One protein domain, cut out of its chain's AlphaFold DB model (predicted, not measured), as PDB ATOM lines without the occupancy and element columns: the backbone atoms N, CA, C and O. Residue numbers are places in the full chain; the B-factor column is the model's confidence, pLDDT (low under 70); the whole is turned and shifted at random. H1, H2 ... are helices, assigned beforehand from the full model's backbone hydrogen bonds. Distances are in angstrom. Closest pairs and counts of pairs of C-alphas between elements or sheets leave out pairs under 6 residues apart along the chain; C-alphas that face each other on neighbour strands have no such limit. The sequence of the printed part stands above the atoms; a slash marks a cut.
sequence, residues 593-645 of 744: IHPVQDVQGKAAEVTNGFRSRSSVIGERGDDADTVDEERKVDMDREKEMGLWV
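This is residues 593 to 645 of the 744 residues of the protein "Phage portal protein" of Halomonas sp. TQ8S (UniProt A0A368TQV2). Three helices make an open, loose hook: H1 and H2 run near each other in opposite ways at one end, and H3, the longest, leads off from H2 as a long arm, with a hollow between H1 and H3. After H3 the last residues, 641 to 645, fold back from its far end. The 53 printed residues hold three named helices, in the order H1, H2, H3, and no named strand: the class is all helix. The whole is loose, with a radius of gyration of the C-alphas of 13.5 A, and elongated, spanning 34 by 22 by 21 A.

Start with H1, residues 595 to 607, and go on to H2, residues 613 to 620: the two are close but not clearly touching, their closest C-alphas, those of Val 606 and Arg 613, being 6.4 A apart. They run opposite ways at a shallow tilt of 32 degrees, only just short of steep. Next comes H3, residues 624 to 640, which touches H2 with residue 624 alone; the closest C-alphas, those of Ser 614 and Ala 624, are 5.1 A apart. H2 and H3 stand about perpendicular, but only just, at 72 degrees. H1 and H3 are apart. In H3 every O i to N i+4 pair is within hydrogen-bond range; in H1 it is 8 of 9 and in H2 3 of 4.

Find C-alpha 595 at (2.099, 31.333, 42.382); from there H1 runs 18.1 A to C-alpha 607. H2 begins at C-alpha 613, at (-6.091, 18.574, 34.174), and runs 11.4 A to C-alpha 620. H3 runs 24.2 A from C-alpha 624 to C-alpha 640, at (-3.825, 4.561, 56.481).

The C-alphas of Ile 593 and Glu 640 are the two farthest apart, at 36.2 A. Residues 593 to 598 and 637 to 642 stand free. The printed part has no cut, and both links, H1 to H2 and H2 to H3, are tight. The mean pLDDT of the printed part is 88.9, and no printed residue is under 70.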
ATOM      1  N   ILE A 593       4.953  32.989  37.684       80.88
ATOM      2  CA  ILE A 593       5.444  34.315  38.057       80.88
ATOM      3  C   ILE A 593       4.696  34.741  39.328       80.88
ATOM      4  O   ILE A 593       5.332  35.186  40.280       80.88
ATOM      5  N   HIS A 594       3.377  34.485  39.393       84.12
ATOM      6  CA  HIS A 594       2.555  34.692  40.589       84.12
ATOM      7  C   HIS A 594       1.918  33.380  41.036       84.12
ATOM      8  O   HIS A 594       0.879  32.990  40.503       84.12
ATOM      9  N   PRO A 595       2.493  32.697  42.041       84.19
ATOM     10  CA  PRO A 595       2.099  31.333  42.382       84.19
ATOM     11  C   PRO A 595       0.630  31.200  42.801       84.19
ATOM     12  O   PRO A 595       0.045  30.150  42.580       84.19
ATOM     13  N   VAL A 596       0.018  32.242  43.375       89.44
ATOM     14  CA  VAL A 596      -1.392  32.204  43.798       89.44
ATOM     15  C   VAL A 596      -2.330  32.521  42.630       89.44
ATOM     16  O   VAL A 596      -3.173  31.696  42.285       89.44
ATOM     17  N   GLN A 597      -2.153  33.681  41.989       88.12
ATOM     18  CA  GLN A 597      -3.037  34.157  40.917       88.12
ATOM     19  C   GLN A 597      -3.001  33.236  39.687       88.12
ATOM     20  O   GLN A 597      -4.053  32.891  39.148       88.12
ATOM     21  N   ASP A 598      -1.816  32.766  39.281       87.06
ATOM     22  CA  ASP A 598      -1.675  31.886  38.116       87.06
ATOM     23  C   ASP A 598      -2.330  30.514  38.370       87.06
ATOM     24  O   ASP A 598      -2.976  29.949  37.486       87.06
ATOM     25  N   VAL A 599      -2.206  29.974  39.591       88.31
ATOM     26  CA  VAL A 599      -2.825  28.692  39.971       88.31
ATOM     27  C   VAL A 599      -4.341  28.823  40.083       88.31
ATOM     28  O   VAL A 599      -5.052  27.952  39.586       88.31
ATOM     29  N   GLN A 600      -4.845  29.909  40.677       90.75
ATOM     30  CA  GLN A 600      -6.281  30.200  40.732       90.75
ATOM     31  C   GLN A 600      -6.874  30.343  39.324       90.75
ATOM     32  O   GLN A 600      -7.913  29.749  39.036       90.75
ATOM     33  N   GLY A 601      -6.177  31.042  38.422       89.19
ATOM     34  CA  GLY A 601      -6.553  31.145  37.013       89.19
ATOM     35  C   GLY A 601      -6.631  29.777  36.332       89.19
ATOM     36  O   GLY A 601      -7.661  29.431  35.756       89.19
ATOM     37  N   LYS A 602      -5.596  28.939  36.477       89.56
ATOM     38  CA  LYS A 602      -5.589  27.572  35.919       89.56
ATOM     39  C   LYS A 602      -6.667  26.672  36.537       89.56
ATOM     40  O   LYS A 602      -7.268  25.863  35.830       89.56
ATOM     41  N   ALA A 603      -6.957  26.807  37.831       90.81
ATOM     42  CA  ALA A 603      -8.045  26.081  38.486       90.81
ATOM     43  C   ALA A 603      -9.416  26.500  37.933       90.81
ATOM     44  O   ALA A 603     -10.262  25.642  37.667       90.81
ATOM     45  N   ALA A 604      -9.616  27.799  37.691       92.44
ATOM     46  CA  ALA A 604     -10.815  28.315  37.044       92.44
ATOM     47  C   ALA A 604     -10.932  27.817  35.592       92.44
ATOM     48  O   ALA A 604     -12.015  27.402  35.187       92.44
ATOM     49  N   GLU A 605      -9.840  27.766  34.819       91.44
ATOM     50  CA  GLU A 605      -9.837  27.204  33.456       91.44
ATOM     51  C   GLU A 605     -10.278  25.736  33.419       91.44
ATOM     52  O   GLU A 605     -11.068  25.345  32.554       91.44
ATOM     53  N   VAL A 606      -9.777  24.927  34.358       93.31
ATOM     54  CA  VAL A 606     -10.137  23.508  34.470       93.31
ATOM     55  C   VAL A 606     -11.590  23.349  34.916       93.31
ATOM     56  O   VAL A 606     -12.328  22.570  34.319       93.31
ATOM     57  N   THR A 607     -12.025  24.120  35.915       91.50
ATOM     58  CA  THR A 607     -13.403  24.077  36.438       91.50
ATOM     59  C   THR A 607     -14.425  24.529  35.392       91.50
ATOM     60  O   THR A 607     -15.487  23.926  35.263       91.50
ATOM     61  N   ASN A 608     -14.078  25.536  34.584       93.06
ATOM     62  CA  ASN A 608     -14.904  26.030  33.480       93.06
ATOM     63  C   ASN A 608     -14.845  25.134  32.226       93.06
ATOM     64  O   ASN A 608     -15.574  25.376  31.267       93.06
ATOM     65  N   GLY A 609     -13.985  24.110  32.208       90.25
ATOM     66  CA  GLY A 609     -13.862  23.164  31.097       90.25
ATOM     67  C   GLY A 609     -13.112  23.693  29.871       90.25
ATOM     68  O   GLY A 609     -13.162  23.062  28.817       90.25
ATOM     69  N   PHE A 610     -12.394  24.817  29.981       90.94
ATOM     70  CA  PHE A 610     -11.521  25.304  28.905       90.94
ATOM     71  C   PHE A 610     -10.263  24.450  28.755       90.94
ATOM     72  O   PHE A 610      -9.697  24.361  27.663       90.94
ATOM     73  N   ARG A 611      -9.830  23.804  29.845       91.56
ATOM     74  CA  ARG A 611      -8.590  23.033  29.887       91.56
ATOM     75  C   ARG A 611      -8.747  21.727  30.656       91.56
ATOM     76  O   ARG A 611      -9.465  21.657  31.646       91.56
ATOM     77  N   SER A 612      -8.052  20.679  30.215       92.31
ATOM     78  CA  SER A 612      -7.989  19.417  30.956       92.31
ATOM     79  C   SER A 612      -6.901  19.462  32.027       92.31
ATOM     80  O   SER A 612      -5.857  20.094  31.855       92.31
ATOM     81  N   ARG A 613      -7.099  18.714  33.117       90.44
ATOM     82  CA  ARG A 613      -6.091  18.574  34.174       90.44
ATOM     83  C   ARG A 613      -4.761  18.029  33.636       90.44
ATOM     84  O   ARG A 613      -3.708  18.555  33.980       90.44
ATOM     85  N   SER A 614      -4.806  17.046  32.737       90.00
ATOM     86  CA  SER A 614      -3.610  16.491  32.092       90.00
ATOM     87  C   SER A 614      -2.860  17.531  31.254       90.00
ATOM     88  O   SER A 614      -1.639  17.494  31.195       90.00
ATOM     89  N   SER A 615      -3.562  18.492  30.638       89.06
ATOM     90  CA  SER A 615      -2.927  19.594  29.904       89.06
ATOM     91  C   SER A 615      -2.210  20.578  30.831       89.06
ATOM     92  O   SER A 615      -1.166  21.104  30.452       89.06
ATOM     93  N   VAL A 616      -2.744  20.834  32.030       90.44
ATOM     94  CA  VAL A 616      -2.091  21.689  33.038       90.44
ATOM     95  C   VAL A 616      -0.841  21.013  33.603       90.44
ATOM     96  O   VAL A 616       0.202  21.651  33.703       90.44
ATOM     97  N   ILE A 617      -0.925  19.716  33.915       90.12
ATOM     98  CA  ILE A 617       0.219  18.921  34.388       90.12
ATOM     99  C   ILE A 617       1.295  18.831  33.294       90.12
ATOM    100  O   ILE A 617       2.463  19.115  33.545       90.12
ATOM    101  N   GLY A 618       0.888  18.548  32.054       87.25
ATOM    102  CA  GLY A 618       1.801  18.420  30.919       87.25
ATOM    103  C   GLY A 618       2.547  19.705  30.550       87.25
ATOM    104  O   GLY A 618       3.657  19.614  30.033       87.25
ATOM    105  N   GLU A 619       1.986  20.888  30.838       87.25
ATOM    106  CA  GLU A 619       2.671  22.185  30.668       87.25
ATOM    107  C   GLU A 619       3.854  22.342  31.624       87.25
ATOM    108  O   GLU A 619       4.840  22.982  31.276       87.25
ATOM    109  N   ARG A 620       3.786  21.731  32.812       85.19
ATOM    110  CA  ARG A 620       4.911  21.694  33.754       85.19
ATOM    111  C   ARG A 620       6.035  20.760  33.286       85.19
ATOM    112  O   ARG A 620       7.159  20.866  33.770       85.19
ATOM    113  N   GLY A 621       5.742  19.887  32.322       84.69
ATOM    114  CA  GLY A 621       6.630  18.827  31.846       84.69
ATOM    115  C   GLY A 621       6.358  17.464  32.493       84.69
ATOM    116  O   GLY A 621       6.894  16.464  32.024       84.69
ATOM    117  N   ASP A 622       5.485  17.403  33.501       86.81
ATOM    118  CA  ASP A 622       5.158  16.174  34.232       86.81
ATOM    119  C   ASP A 622       4.218  15.264  33.414       86.81
ATOM    120  O   ASP A 622       3.423  15.737  32.591       86.81
ATOM    121  N   ASP A 623       4.290  13.944  33.628       86.69
ATOM    122  CA  ASP A 623       3.327  12.999  33.045       86.69
ATOM    123  C   ASP A 623       2.074  12.902  33.925       86.69
ATOM    124  O   ASP A 623       2.151  12.695  35.136       86.69
ATOM    125  N   ALA A 624       0.901  13.047  33.311       87.38
ATOM    126  CA  ALA A 624      -0.367  13.052  34.034       87.38
ATOM    127  C   ALA A 624      -0.676  11.688  34.667       87.38
ATOM    128  O   ALA A 624      -1.187  11.652  35.785       87.38
ATOM    129  N   ASP A 625      -0.324  10.597  33.979       86.19
ATOM    130  CA  ASP A 625      -0.544   9.235  34.474       86.19
ATOM    131  C   ASP A 625       0.264   8.994  35.762       86.19
ATOM    132  O   ASP A 625      -0.274   8.521  36.762       86.19
ATOM    133  N   THR A 626       1.536   9.407  35.773       86.44
ATOM    134  CA  THR A 626       2.419   9.299  36.943       86.44
ATOM    135  C   THR A 626       1.901  10.126  38.115       86.44
ATOM    136  O   THR A 626       1.792   9.610  39.223       86.44
ATOM    137  N   VAL A 627       1.498  11.379  37.876       90.25
ATOM    138  CA  VAL A 627       0.949  12.246  38.933       90.25
ATOM    139  C   VAL A 627      -0.351  11.680  39.513       90.25
ATOM    140  O   VAL A 627      -0.606  11.804  40.709       90.25
ATOM    141  N   ASP A 628      -1.202  11.062  38.694       90.19
ATOM    142  CA  ASP A 628      -2.432  10.423  39.174       90.19
ATOM    143  C   ASP A 628      -2.154   9.198  40.049       90.19
ATOM    144  O   ASP A 628      -2.858   8.967  41.037       90.19
ATOM    145  N   GLU A 629      -1.107   8.442  39.730       88.31
ATOM    146  CA  GLU A 629      -0.651   7.305  40.527       88.31
ATOM    147  C   GLU A 629      -0.053   7.737  41.859       88.31
ATOM    148  O   GLU A 629      -0.453   7.205  42.892       88.31
ATOM    149  N   GLU A 630       0.843   8.723  41.842       91.00
ATOM    150  CA  GLU A 630       1.424   9.314  43.050       91.00
ATOM    151  C   GLU A 630       0.321   9.824  43.975       91.00
ATOM    152  O   GLU A 630       0.255   9.435  45.137       91.00
ATOM    153  N   ARG A 631      -0.643  10.580  43.432       91.00
ATOM    154  CA  ARG A 631      -1.790  11.069  44.206       91.00
ATOM    155  C   ARG A 631      -2.645   9.956  44.791       91.00
ATOM    156  O   ARG A 631      -3.182  10.129  45.883       91.00
ATOM    157  N   LYS A 632      -2.832   8.850  44.070       91.00
ATOM    158  CA  LYS A 632      -3.578   7.700  44.587       91.00
ATOM    159  C   LYS A 632      -2.817   7.041  45.738       91.00
ATOM    160  O   LYS A 632      -3.409   6.801  46.782       91.00
ATOM    161  N   VAL A 633      -1.521   6.791  45.554       91.44
ATOM    162  CA  VAL A 633      -0.654   6.184  46.574       91.44
ATOM    163  C   VAL A 633      -0.574   7.064  47.817       91.44
ATOM    164  O   VAL A 633      -0.694   6.550  48.927       91.44
ATOM    165  N   ASP A 634      -0.418   8.374  47.650       91.50
ATOM    166  CA  ASP A 634      -0.367   9.315  48.765       91.50
ATOM    167  C   ASP A 634      -1.716   9.398  49.483       91.50
ATOM    168  O   ASP A 634      -1.746   9.323  50.706       91.50
ATOM    169  N   MET A 635      -2.837   9.428  48.754       89.94
ATOM    170  CA  MET A 635      -4.177   9.378  49.354       89.94
ATOM    171  C   MET A 635      -4.410   8.095  50.159       89.94
ATOM    172  O   MET A 635      -4.976   8.151  51.252       89.94
ATOM    173  N   ASP A 636      -4.010   6.941  49.629       92.44
ATOM    174  CA  ASP A 636      -4.151   5.658  50.319       92.44
ATOM    175  C   ASP A 636      -3.263   5.632  51.580       92.44
ATOM    176  O   ASP A 636      -3.747   5.308  52.667       92.44
ATOM    177  N   ARG A 637      -2.012   6.105  51.479       91.12
ATOM    178  CA  ARG A 637      -1.074   6.222  52.609       91.12
ATOM    179  C   ARG A 637      -1.571   7.198  53.682       91.12
ATOM    180  O   ARG A 637      -1.485   6.911  54.872       91.12
ATOM    181  N   GLU A 638      -2.096   8.356  53.293       91.75
ATOM    182  CA  GLU A 638      -2.650   9.358  54.211       91.75
ATOM    183  C   GLU A 638      -3.890   8.838  54.943       91.75
ATOM    184  O   GLU A 638      -4.047   9.096  56.136       91.75
ATOM    185  N   LYS A 639      -4.749   8.067  54.264       90.94
ATOM    186  CA  LYS A 639      -5.891   7.395  54.900       90.94
ATOM    187  C   LYS A 639      -5.439   6.335  55.900       90.94
ATOM    188  O   LYS A 639      -6.000   6.276  56.990       90.94
ATOM    189  N   GLU A 640      -4.421   5.544  55.565       92.75
ATOM    190  CA  GLU A 640      -3.825   4.561  56.481       92.75
ATOM    191  C   GLU A 640      -3.210   5.222  57.722       92.75
ATOM    192  O   GLU A 640      -3.366   4.722  58.834       92.75
ATOM    193  N   MET A 641      -2.552   6.372  57.547       92.31
ATOM    194  CA  MET A 641      -1.946   7.140  58.641       92.31
ATOM    195  C   MET A 641      -2.949   8.026  59.402       92.31
ATOM    196  O   MET A 641      -2.571   8.652  60.391       92.31
ATOM    197  N   GLY A 642      -4.210   8.109  58.961       88.69
ATOM    198  CA  GLY A 642      -5.217   9.002  59.546       88.69
ATOM    199  C   GLY A 642      -4.924  10.496  59.348       88.69
ATOM    200  O   GLY A 642      -5.439  11.324  60.093       88.69
ATOM    201  N   LEU A 643      -4.090  10.840  58.362       85.75
ATOM    202  CA  LEU A 643      -3.670  12.206  58.023       85.75
ATOM    203  C   LEU A 643      -4.484  12.816  56.873       85.75
ATOM    204  O   LEU A 643      -4.243  13.960  56.501       85.75
ATOM    205  N   TRP A 644      -5.430  12.064  56.299       79.56
ATOM    206  CA  TRP A 644      -6.222  12.513  55.156       79.56
ATOM    207  C   TRP A 644      -7.051  13.761  55.492       79.56
ATOM    208  O   TRP A 644      -7.981  13.707  56.301       79.56
ATOM    209  N   VAL A 645      -6.746  14.873  54.822       75.06
ATOM    210  CA  VAL A 645      -7.527  16.116  54.866       75.06
ATOM    211  C   VAL A 645      -8.266  16.259  53.540       75.06
ATOM    212  O   VAL A 645      -7.647  16.209  52.481       75.06
TER     213      VAL A 645